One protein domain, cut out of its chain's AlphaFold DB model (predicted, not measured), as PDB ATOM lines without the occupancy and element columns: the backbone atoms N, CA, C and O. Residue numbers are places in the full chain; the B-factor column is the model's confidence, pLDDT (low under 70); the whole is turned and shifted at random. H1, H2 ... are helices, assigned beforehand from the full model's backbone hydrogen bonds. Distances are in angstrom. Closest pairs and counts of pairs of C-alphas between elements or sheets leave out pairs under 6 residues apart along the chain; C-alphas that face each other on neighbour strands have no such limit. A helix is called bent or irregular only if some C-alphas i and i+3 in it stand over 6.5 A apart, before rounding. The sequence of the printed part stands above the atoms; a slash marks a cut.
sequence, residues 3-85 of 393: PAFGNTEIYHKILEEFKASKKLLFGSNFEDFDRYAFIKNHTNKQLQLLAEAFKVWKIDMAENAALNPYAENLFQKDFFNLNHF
ATOM      1  N   PRO A   3      -5.481  32.996 -41.406       56.06
ATOM      2  CA  PRO A   3      -5.312  33.378 -42.815       56.06
ATOM      3  C   PRO A   3      -5.000  34.865 -43.054       56.06
ATOM      4  O   PRO A   3      -4.647  35.233 -44.170       56.06
ATOM      5  N   ALA A   4      -5.166  35.725 -42.042       62.53
ATOM      6  CA  ALA A   4      -4.909  37.163 -42.155       62.53
ATOM      7  C   ALA A   4      -3.419  37.521 -42.004       62.53
ATOM      8  O   ALA A   4      -3.010  38.611 -42.396       62.53
ATOM      9  N   PHE A   5      -2.603  36.609 -41.466       65.56
ATOM     10  CA  PHE A   5      -1.195  36.843 -41.161       65.56
ATOM     11  C   PHE A   5      -0.329  35.918 -42.023       65.56
ATOM     12  O   PHE A   5      -0.208  34.728 -41.753       65.56
ATOM     13  N   GLY A   6       0.277  36.458 -43.086       67.00
ATOM     14  CA  GLY A   6       1.021  35.679 -44.092       67.00
ATOM     15  C   GLY A   6       2.274  34.941 -43.588       67.00
ATOM     16  O   GLY A   6       2.865  34.171 -44.339       67.00
ATOM     17  N   ASN A   7       2.679  35.156 -42.333       74.75
ATOM     18  CA  ASN A   7       3.746  34.423 -41.651       74.75
ATOM     19  C   ASN A   7       3.246  34.001 -40.262       74.75
ATOM     20  O   ASN A   7       3.004  34.853 -39.402       74.75
ATOM     21  N   THR A   8       3.092  32.693 -40.057       87.00
ATOM     22  CA  THR A   8       2.589  32.094 -38.813       87.00
ATOM     23  C   THR A   8       3.691  31.802 -37.792       87.00
ATOM     24  O   THR A   8       3.392  31.611 -36.615       87.00
ATOM     25  N   GLU A   9       4.966  31.812 -38.189       92.00
ATOM     26  CA  GLU A   9       6.090  31.553 -37.283       92.00
ATOM     27  C   GLU A   9       6.173  32.630 -36.196       92.00
ATOM     28  O   GLU A   9       6.240  32.313 -35.006       92.00
ATOM     29  N   ILE A  10       6.098  33.906 -36.591       93.38
ATOM     30  CA  ILE A  10       6.131  35.028 -35.646       93.38
ATOM     31  C   ILE A  10       4.910  35.028 -34.713       93.38
ATOM     32  O   ILE A  10       5.049  35.269 -33.516       93.38
ATOM     33  N   TYR A  11       3.732  34.639 -35.217       92.25
ATOM     34  CA  TYR A  11       2.535  34.440 -34.393       92.25
ATOM     35  C   TYR A  11       2.766  33.390 -33.299       92.25
ATOM     36  O   TYR A  11       2.466  33.634 -32.131       92.25
ATOM     37  N   HIS A  12       3.341  32.235 -33.649       94.00
ATOM     38  CA  HIS A  12       3.632  31.190 -32.669       94.00
ATOM     39  C   HIS A  12       4.694  31.622 -31.655       94.00
ATOM     40  O   HIS A  12       4.504  31.372 -30.467       94.00
ATOM     41  N   LYS A  13       5.754  32.326 -32.076       96.44
ATOM     42  CA  LYS A  13       6.756  32.887 -31.149       96.44
ATOM     43  C   LYS A  13       6.119  33.833 -30.130       96.44
ATOM     44  O   LYS A  13       6.386  33.706 -28.939       96.44
ATOM     45  N   ILE A  14       5.235  34.725 -30.584       95.31
ATOM     46  CA  ILE A  14       4.480  35.633 -29.710       95.31
ATOM     47  C   ILE A  14       3.630  34.842 -28.710       95.31
ATOM     48  O   ILE A  14       3.678  35.108 -27.511       95.31
ATOM     49  N   LEU A  15       2.863  33.851 -29.179       95.56
ATOM     50  CA  LEU A  15       2.021  33.044 -28.296       95.56
ATOM     51  C   LEU A  15       2.825  32.256 -27.257       95.56
ATOM     52  O   LEU A  15       2.400  32.182 -26.104       95.56
ATOM     53  N   GLU A  16       3.947  31.656 -27.648       97.62
ATOM     54  CA  GLU A  16       4.819  30.929 -26.721       97.62
ATOM     55  C   GLU A  16       5.425  31.865 -25.674       97.62
ATOM     56  O   GLU A  16       5.410  31.536 -24.487       97.62
ATOM     57  N   GLU A  17       5.849  33.066 -26.071       98.19
ATOM     58  CA  GLU A  17       6.356  34.068 -25.134       98.19
ATOM     59  C   GLU A  17       5.273  34.519 -24.137       98.19
ATOM     60  O   GLU A  17       5.495  34.522 -22.924       98.19
ATOM     61  N   PHE A  18       4.048  34.794 -24.602       96.81
ATOM     62  CA  PHE A  18       2.933  35.108 -23.703       96.81
ATOM     63  C   PHE A  18       2.596  33.948 -22.757       96.81
ATOM     64  O   PHE A  18       2.275  34.183 -21.589       96.81
ATOM     65  N   LYS A  19       2.672  32.689 -23.211       97.81
ATOM     66  CA  LYS A  19       2.481  31.517 -22.338       97.81
ATOM     67  C   LYS A  19       3.580  31.423 -21.280       97.81
ATOM     68  O   LYS A  19       3.253  31.202 -20.112       97.81
ATOM     69  N   ALA A  20       4.844  31.605 -21.664       97.69
ATOM     70  CA  ALA A  20       5.982  31.593 -20.747       97.69
ATOM     71  C   ALA A  20       5.850  32.698 -19.689       97.69
ATOM     72  O   ALA A  20       5.912  32.422 -18.490       97.69
ATOM     73  N   SER A  21       5.533  33.913 -20.135       97.25
ATOM     74  CA  SER A  21       5.290  35.074 -19.278       97.25
ATOM     75  C   SER A  21       4.140  34.838 -18.293       97.25
ATOM     76  O   SER A  21       4.294  35.061 -17.095       97.25
ATOM     77  N   LYS A  22       2.994  34.313 -18.761       96.44
ATOM     78  CA  LYS A  22       1.853  33.965 -17.892       96.44
ATOM     79  C   LYS A  22       2.224  32.896 -16.871       96.44
ATOM     80  O   LYS A  22       1.851  33.023 -15.710       96.44
ATOM     81  N   LYS A  23       2.946  31.849 -17.279       95.56
ATOM     82  CA  LYS A  23       3.385  30.784 -16.368       95.56
ATOM     83  C   LYS A  23       4.249  31.346 -15.239       95.56
ATOM     84  O   LYS A  23       4.056  30.953 -14.093       95.56
ATOM     85  N   LEU A  24       5.168  32.257 -15.559       94.88
ATOM     86  CA  LEU A  24       6.027  32.892 -14.566       94.88
ATOM     87  C   LEU A  24       5.227  33.819 -13.638       94.88
ATOM     88  O   LEU A  24       5.356  33.706 -12.423       94.88
ATOM     89  N   LEU A  25       4.346  34.663 -14.188       92.31
ATOM     90  CA  LEU A  25       3.496  35.569 -13.406       92.31
ATOM     91  C   LEU A  25       2.573  34.820 -12.436       92.31
ATOM     92  O   LEU A  25       2.558  35.117 -11.248       92.31
ATOM     93  N   PHE A  26       1.823  33.826 -12.921       92.06
ATOM     94  CA  PHE A  26       0.875  33.073 -12.087       92.06
ATOM     95  C   PHE A  26       1.542  32.023 -11.190       92.06
ATOM     96  O   PHE A  26       0.893  31.488 -10.296       92.06
ATOM     97  N   GLY A  27       2.814  31.702 -11.438       92.06
ATOM     98  CA  GLY A  27       3.608  30.796 -10.609       92.06
ATOM     99  C   GLY A  27       4.383  31.490  -9.486       92.06
ATOM    100  O   GLY A  27       5.018  30.795  -8.697       92.06
ATOM    101  N   SER A  28       4.353  32.824  -9.419       91.81
ATOM    102  CA  SER A  28       5.150  33.626  -8.483       91.81
ATOM    103  C   SER A  28       4.277  34.339  -7.448       91.81
ATOM    104  O   SER A  28       3.105  34.620  -7.692       91.81
ATOM    105  N   ASN A  29       4.856  34.663  -6.290       93.50
ATOM    106  CA  ASN A  29       4.249  35.564  -5.307       93.50
ATOM    107  C   ASN A  29       4.620  37.019  -5.643       93.50
ATOM    108  O   ASN A  29       5.741  37.269  -6.077       93.50
ATOM    109  N   PHE A  30       3.708  37.969  -5.420       91.25
ATOM    110  CA  PHE A  30       3.944  39.402  -5.607       91.25
ATOM    111  C   PHE A  30       5.214  39.915  -4.902       91.25
ATOM    112  O   PHE A  30       5.959  40.693  -5.503       91.25
ATOM    113  N   GLU A  31       5.478  39.482  -3.667       87.69
ATOM    114  CA  GLU A  31       6.614  39.968  -2.866       87.69
ATOM    115  C   GLU A  31       7.967  39.486  -3.411       87.69
ATOM    116  O   GLU A  31       8.904  40.271  -3.533       87.69
ATOM    117  N   ASP A  32       8.043  38.222  -3.830       85.31
ATOM    118  CA  ASP A  32       9.292  37.585  -4.276       85.31
ATOM    119  C   ASP A  32       9.492  37.634  -5.800       85.31
ATOM    120  O   ASP A  32      10.447  37.068  -6.336       85.31
ATOM    121  N   PHE A  33       8.573  38.270  -6.530       95.75
ATOM    122  CA  PHE A  33       8.623  38.312  -7.985       95.75
ATOM    123  C   PHE A  33       9.806  39.153  -8.484       95.75
ATOM    124  O   PHE A  33       9.879  40.362  -8.235       95.75
ATOM    125  N   ASP A  34      10.700  38.514  -9.244       96.88
ATOM    126  CA  ASP A  34      11.840  39.168  -9.886       96.88
ATOM    127  C   ASP A  34      11.391  39.965 -11.118       96.88
ATOM    128  O   ASP A  34      11.401  39.499 -12.263       96.88
ATOM    129  N   ARG A  35      10.967  41.200 -10.859       97.38
ATOM    130  CA  ARG A  35      10.494  42.156 -11.861       97.38
ATOM    131  C   ARG A  35      11.620  42.591 -12.787       97.38
ATOM    132  O   ARG A  35      11.360  42.801 -13.970       97.38
ATOM    133  N   TYR A  36      12.853  42.699 -12.284       97.88
ATOM    134  CA  TYR A  36      14.021  43.019 -13.107       97.88
ATOM    135  C   TYR A  36      14.206  41.973 -14.211       97.88
ATOM    136  O   TYR A  36      14.178  42.303 -15.401       97.88
ATOM    137  N   ALA A  37      14.323  40.699 -13.823       97.25
ATOM    138  CA  ALA A  37      14.480  39.611 -14.781       97.25
ATOM    139  C   ALA A  37      13.248  39.465 -15.681       97.25
ATOM    140  O   ALA A  37      13.396  39.184 -16.870       97.25
ATOM    141  N   PHE A  38      12.040  39.686 -15.151       98.00
ATOM    142  CA  PHE A  38      10.822  39.639 -15.953       98.00
ATOM    143  C   PHE A  38      10.819  40.690 -17.067       98.00
ATOM    144  O   PHE A  38      10.575  40.355 -18.224       98.00
ATOM    145  N   ILE A  39      11.139  41.948 -16.755       97.31
ATOM    146  CA  ILE A  39      11.183  43.010 -17.766       97.31
ATOM    147  C   ILE A  39      12.237  42.686 -18.827       97.31
ATOM    148  O   ILE A  39      11.937  42.697 -20.023       97.31
ATOM    149  N   LYS A  40      13.447  42.328 -18.390       95.94
ATOM    150  CA  LYS A  40      14.577  42.063 -19.284       95.94
ATOM    151  C   LYS A  40      14.344  40.856 -20.197       95.94
ATOM    152  O   LYS A  40      14.629  40.931 -21.389       95.94
ATOM    153  N   ASN A  41      13.809  39.760 -19.656       96.50
ATOM    154  CA  ASN A  41      13.719  38.483 -20.371       96.50
ATOM    155  C   ASN A  41      12.364  38.245 -21.046       96.50
ATOM    156  O   ASN A  41      12.309  37.491 -22.013       96.50
ATOM    157  N   HIS A  42      11.289  38.876 -20.561       97.81
ATOM    158  CA  HIS A  42       9.933  38.673 -21.070       97.81
ATOM    159  C   HIS A  42       9.355  39.943 -21.695       97.81
ATOM    160  O   HIS A  42       9.010  39.926 -22.873       97.81
ATOM    161  N   THR A  43       9.287  41.068 -20.975       97.00
ATOM    162  CA  THR A  43       8.689  42.304 -21.523       97.00
ATOM    163  C   THR A  43       9.443  42.809 -22.754       97.00
ATOM    164  O   THR A  43       8.836  43.007 -23.805       97.00
ATOM    165  N   ASN A  44      10.769  42.939 -22.677       97.31
ATOM    166  CA  ASN A  44      11.582  43.354 -23.825       97.31
ATOM    167  C   ASN A  44      11.538  42.314 -24.955       97.31
ATOM    168  O   ASN A  44      11.509  42.664 -26.133       97.31
ATOM    169  N   LYS A  45      11.433  41.021 -24.624       97.31
ATOM    170  CA  LYS A  45      11.281  39.976 -25.641       97.31
ATOM    171  C   LYS A  45       9.949  40.080 -26.390       97.31
ATOM    172  O   LYS A  45       9.914  39.896 -27.605       97.31
ATOM    173  N   GLN A  46       8.865  40.400 -25.688       97.38
ATOM    174  CA  GLN A  46       7.561  40.656 -26.300       97.38
ATOM    175  C   GLN A  46       7.612  41.877 -27.222       97.38
ATOM    176  O   GLN A  46       7.104  41.798 -28.336       97.38
ATOM    177  N   LEU A  47       8.262  42.967 -26.800       96.44
ATOM    178  CA  LEU A  47       8.448  44.167 -27.622       96.44
ATOM    179  C   LEU A  47       9.196  43.855 -28.929       96.44
ATOM    180  O   LEU A  47       8.693  44.171 -30.005       96.44
ATOM    181  N   GLN A  48      10.317  43.128 -28.858       96.50
ATOM    182  CA  GLN A  48      11.051  42.649 -30.041       96.50
ATOM    183  C   GLN A  48      10.165  41.842 -31.000       96.50
ATOM    184  O   GLN A  48      10.163  42.074 -32.209       96.50
ATOM    185  N   LEU A  49       9.395  40.888 -30.467       96.12
ATOM    186  CA  LEU A  49       8.519  40.042 -31.277       96.12
ATOM    187  C   LEU A  49       7.367  40.838 -31.910       96.12
ATOM    188  O   LEU A  49       6.974  40.546 -33.039       96.12
ATOM    189  N   LEU A  50       6.831  41.844 -31.215       93.31
ATOM    190  CA  LEU A  50       5.800  42.733 -31.755       93.31
ATOM    191  C   LEU A  50       6.354  43.633 -32.866       93.31
ATOM    192  O   LEU A  50       5.733  43.725 -33.925       93.31
ATOM    193  N   ALA A  51       7.538  44.223 -32.675       93.25
ATOM    194  CA  ALA A  51       8.213  45.009 -33.706       93.25
ATOM    195  C   ALA A  51       8.506  44.163 -34.964       93.25
ATOM    196  O   ALA A  51       8.223  44.585 -36.090       93.25
ATOM    197  N   GLU A  52       8.984  42.923 -34.783       93.12
ATOM    198  CA  GLU A  52       9.175  41.959 -35.875       93.12
ATOM    199  C   GLU A  52       7.847  41.640 -36.580       93.12
ATOM    200  O   GLU A  52       7.777  41.659 -37.812       93.12
ATOM    201  N   ALA A  53       6.775  41.399 -35.823       92.12
ATOM    202  CA  ALA A  53       5.458  41.108 -36.379       92.12
ATOM    203  C   ALA A  53       4.905  42.264 -37.215       92.12
ATOM    204  O   ALA A  53       4.401  42.023 -38.313       92.12
ATOM    205  N   PHE A  54       5.048  43.514 -36.761       90.62
ATOM    206  CA  PHE A  54       4.622  44.683 -37.534       90.62
ATOM    207  C   PHE A  54       5.338  44.763 -38.881       90.62
ATOM    208  O   PHE A  54       4.690  44.949 -39.915       90.62
ATOM    209  N   LYS A  55       6.649  44.502 -38.904       89.12
ATOM    210  CA  LYS A  55       7.435  44.447 -40.142       89.12
ATOM    211  C   LYS A  55       6.991  43.308 -41.066       89.12
ATOM    212  O   LYS A  55       6.803  43.520 -42.264       89.12
ATOM    213  N   VAL A  56       6.833  42.099 -40.530       90.44
ATOM    214  CA  VAL A  56       6.509  40.893 -41.311       90.44
ATOM    215  C   VAL A  56       5.089  40.946 -41.876       90.44
ATOM    216  O   VAL A  56       4.861  40.568 -43.027       90.44
ATOM    217  N   TRP A  57       4.133  41.433 -41.088       90.19
ATOM    218  CA  TRP A  57       2.731  41.550 -41.488       90.19
ATOM    219  C   TRP A  57       2.404  42.872 -42.182       90.19
ATOM    220  O   TRP A  57       1.272  43.042 -42.630       90.19
ATOM    221  N   LYS A  58       3.389  43.770 -42.327       89.25
ATOM    222  CA  LYS A  58       3.236  45.093 -42.950       89.25
ATOM    223  C   LYS A  58       2.116  45.907 -42.290       89.25
ATOM    224  O   LYS A  58       1.290  46.503 -42.978       89.25
ATOM    225  N   ILE A  59       2.072  45.875 -40.959       87.75
ATOM    226  CA  ILE A  59       1.129  46.666 -40.167       87.75
ATOM    227  C   ILE A  59       1.713  48.062 -40.014       87.75
ATOM    228  O   ILE A  59       2.817  48.215 -39.501       87.75
ATOM    229  N   ASP A  60       0.951  49.057 -40.454       84.31
ATOM    230  CA  ASP A  60       1.260  50.460 -40.225       84.31
ATOM    231  C   ASP A  60       0.615  50.921 -38.911       84.31
ATOM    232  O   ASP A  60      -0.556  50.634 -38.647       84.31
ATOM    233  N   MET A  61       1.390  51.601 -38.070       80.69
ATOM    234  CA  MET A  61       0.995  52.002 -36.721       80.69
ATOM    235  C   MET A  61       0.945  53.525 -36.622       80.69
ATOM    236  O   MET A  61       1.755  54.228 -37.215       80.69
ATOM    237  N   ALA A  62      -0.012  54.044 -35.850       72.25
ATOM    238  CA  ALA A  62      -0.252  55.480 -35.762       72.25
ATOM    239  C   ALA A  62       0.975  56.256 -35.241       72.25
ATOM    240  O   ALA A  62       1.451  56.015 -34.134       72.25
ATOM    241  N   GLU A  63       1.406  57.268 -35.997       66.06
ATOM    242  CA  GLU A  63       2.574  58.111 -35.685       66.06
ATOM    243  C   GLU A  63       2.363  59.077 -34.498       66.06
ATOM    244  O   GLU A  63       3.312  59.697 -34.022       66.06
ATOM    245  N   ASN A  64       1.129  59.214 -33.994       64.88
ATOM    246  CA  ASN A  64       0.769  60.137 -32.906       64.88
ATOM    247  C   ASN A  64       0.483  59.427 -31.566       64.88
ATOM    248  O   ASN A  64      -0.259  59.936 -30.728       64.88
ATOM    249  N   ALA A  65       1.005  58.212 -31.380       83.31
ATOM    250  CA  ALA A  65       0.971  57.531 -30.090       83.31
ATOM    251  C   ALA A  65       2.086  58.056 -29.170       83.31
ATOM    252  O   ALA A  65       3.145  58.462 -29.643       83.31
ATOM    253  N   ALA A  66       1.862  57.996 -27.854       91.50
ATOM    254  CA  ALA A  66       2.860  58.363 -26.843       91.50
ATOM    255  C   ALA A  66       4.105  57.463 -26.855       91.50
ATOM    256  O   ALA A  66       5.183  57.879 -26.434       91.50
ATOM    257  N   LEU A  67       3.940  56.229 -27.328       93.31
ATOM    258  CA  LEU A  67       4.984  55.218 -27.413       93.31
ATOM    259  C   LEU A  67       5.373  54.996 -28.870       93.31
ATOM    260  O   LEU A  67       4.512  55.016 -29.751       93.31
ATOM    261  N   ASN A  68       6.652  54.732 -29.105       91.94
ATOM    262  CA  ASN A  68       7.132  54.231 -30.380       91.94
ATOM    263  C   ASN A  68       6.624  52.790 -30.574       91.94
ATOM    264  O   ASN A  68       7.014  51.898 -29.818       91.94
ATOM    265  N   PRO A  69       5.763  52.532 -31.577       88.69
ATOM    266  CA  PRO A  69       5.202  51.202 -31.795       88.69
ATOM    267  C   PRO A  69       6.252  50.175 -32.239       88.69
ATOM    268  O   PRO A  69       6.005  48.979 -32.137       88.69
ATOM    269  N   TYR A  70       7.414  50.622 -32.715       90.81
ATOM    270  CA  TYR A  70       8.524  49.764 -33.121       90.81
ATOM    271  C   TYR A  70       9.594  49.629 -32.036       90.81
ATOM    272  O   TYR A  70      10.679  49.128 -32.319       90.81
ATOM    273  N   ALA A  71       9.322  50.082 -30.808       94.06
ATOM    274  CA  ALA A  71      10.261  49.900 -29.719       94.06
ATOM    275  C   ALA A  71      10.440  48.417 -29.376       94.06
ATOM    276  O   ALA A  71       9.471  47.677 -29.227       94.06
ATOM    277  N   GLU A  72      11.694  48.006 -29.226       96.25
ATOM    278  CA  GLU A  72      12.122  46.643 -28.915       96.25
ATOM    279  C   GLU A  72      12.548  46.493 -27.445       96.25
ATOM    280  O   GLU A  72      12.699  45.379 -26.944       96.25
ATOM    281  N   ASN A  73      12.735  47.601 -26.728       97.44
ATOM    282  CA  ASN A  73      13.099  47.618 -25.317       97.44
ATOM    283  C   ASN A  73      12.383  48.763 -24.588       97.44
ATOM    284  O   ASN A  73      12.275  49.867 -25.114       97.44
ATOM    285  N   LEU A  74      11.926  48.517 -23.360       95.88
ATOM    286  CA  LEU A  74      11.281  49.531 -22.522       95.88
ATOM    287  C   LEU A  74      12.206  50.721 -22.206       95.88
ATOM    288  O   LEU A  74      11.720  51.823 -21.982       95.88
ATOM    289  N   PHE A  75      13.523  50.507 -22.186       96.88
ATOM    290  CA  PHE A  75      14.526  51.511 -21.813       96.88
ATOM    291  C   PHE A  75      15.286  52.096 -23.006       96.88
ATOM    292  O   PHE A  75      16.201  52.891 -22.809       96.88
ATOM    293  N   GLN A  76      14.911  51.755 -24.245       95.44
ATOM    294  CA  GLN A  76      15.538  52.389 -25.402       95.44
ATOM    295  C   GLN A  76      15.191  53.883 -25.458       95.44
ATOM    296  O   GLN A  76      14.082  54.303 -25.120       95.44
ATOM    297  N   LYS A  77      16.133  54.686 -25.948       94.19
ATOM    298  CA  LYS A  77      16.041  56.153 -25.963       94.19
ATOM    299  C   LYS A  77      14.794  56.708 -26.659       94.19
ATOM    300  O   LYS A  77      14.261  57.737 -26.256       94.19
ATOM    301  N   ASP A  78      14.337  56.046 -27.713       92.81
ATOM    302  CA  ASP A  78      13.162  56.423 -28.498       92.81
ATOM    303  C   ASP A  78      11.923  55.579 -28.151       92.81
ATOM    304  O   ASP A  78      10.999  55.513 -28.957       92.81
ATOM    305  N   PHE A  79      11.870  54.953 -26.964       95.06
ATOM    306  CA  PHE A  79      10.668  54.258 -26.475       95.06
ATOM    307  C   PHE A  79       9.463  55.205 -26.425       95.06
ATOM    308  O   PHE A  79       8.361  54.860 -26.852       95.06
ATOM    309  N   PHE A  80       9.683  56.426 -25.937       94.56
ATOM    310  CA  PHE A  80       8.690  57.489 -25.959       94.56
ATOM    311  C   PHE A  80       8.767  58.287 -27.256       94.56
ATOM    312  O   PHE A  80       9.826  58.783 -27.644       94.56
ATOM    313  N   ASN A  81       7.609  58.520 -27.867       92.31
ATOM    314  CA  ASN A  81       7.477  59.499 -28.931       92.31
ATOM    315  C   ASN A  81       7.516  60.904 -28.325       92.31
ATOM    316  O   ASN A  81       6.517  61.418 -27.823       92.31
ATOM    317  N   LEU A  82       8.679  61.546 -28.380       90.75
ATOM    318  CA  LEU A  82       8.890  62.854 -27.768       90.75
ATOM    319  C   LEU A  82       7.950  63.947 -28.319       90.75
ATOM    320  O   LEU A  82       7.611  64.884 -27.594       90.75
ATOM    321  N   ASN A  83       7.462  63.807 -29.557       89.44
ATOM    322  CA  ASN A  83       6.503  64.748 -30.144       89.44
ATOM    323  C   ASN A  83       5.150  64.743 -29.417       89.44
ATOM    324  O   ASN A  83       4.494  65.780 -29.372       89.44
ATOM    325  N   HIS A  84       4.754  63.623 -28.799       90.75
ATOM    326  CA  HIS A  84       3.531  63.534 -27.987       90.75
ATOM    327  C   HIS A  84       3.566  64.472 -26.769       90.75
ATOM    328  O   HIS A  84       2.531  64.943 -26.299       90.75
ATOM    329  N   PHE A  85       4.764  64.778 -26.264       91.75
ATOM    330  CA  PHE A  85       4.989  65.650 -25.105       91.75
ATOM    331  C   PHE A  85       5.297  67.103 -25.490       91.75
ATOM    332  O   PHE A  85       5.517  67.952 -24.624       91.75
TER     333      PHE A  85
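Overview. This is residues 3 to 85 of the 393 residues of the protein "Cytochrome-c peroxidase" of Jejuia pallidilutea (UniProt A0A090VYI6). What is the shape on first sight? Two long helices, H1 and H2, stand side by side as a helical hairpin, and a looping stretch, residues 58 to 81, lies on the side of H2 away from H1 and leads to the tiny helix H3 at the far edge. At one end of the hairpin residues 26 to 32, of which 26 belongs to H1 and the others to the link from H1 to H2, stick out. What is it made of, and how large is it? The printed part has 83 residues with three named helices, in the order H1, H2, H3, and no named strand; its class is all helix. The whole is loose, with a radius of gyration of the C-alphas of 14.7 A, and flat, spanning 38 by 38 by 14 A.

Along the chain. Where is the first helix? H1 holds residues 8 to 26, beginning at C-alpha 8 at (2.589, 32.094, -38.813), and measures 26.8 A from first to last C-alpha. Where does the longest helix run? H2 holds residues 35 to 57 and measures 30.6 A, from C-alpha 35 at (10.494, 42.156, -11.861) to C-alpha 57 at (2.731, 41.550, -41.488). It is neither bent nor irregular, but only just: C-alphas 41 and 44 are 6.3 A apart. What ends the printed part? H3 holds residues 82 to 85, and its last C-alpha, that of Phe 85, is at (4.989, 65.650, -25.105).

Arrangement. How does H1 stand to H2? They touch, with the C-alphas of Ser 21 and His 42 the closest at 6.1 A and 14 pairs of C-alphas within 8 A. Their lines stand at a shallow tilt of 19 degrees, and they run opposite ways, as a helical hairpin. Where does H3 stand? It is apart from H1 and also apart from H2. What do the backbones show? In H1 every O i to N i+4 pair is within hydrogen-bond range, and in H2 17 of 19 are. H3 is too short for such a pair, and its one O i to N i+3 pair is within range.

Size, cuts and confidence. How far does it reach? The two C-alphas farthest apart are those of Pro 3 and Glu 31, at 42.2 A, while the first and last printed C-alphas, of Pro 3 and Phe 85, are 38.2 A apart. Is there a cut, and which link is long? The printed part has no cut. The link from H1 to H2 is short, with 8 residues, and the link from H2 to H3 is long, with 24. Where is confidence low? The mean pLDDT of the printed part is 90.9, and residues 3 to 6 and 63 to 64 of this model are under 70.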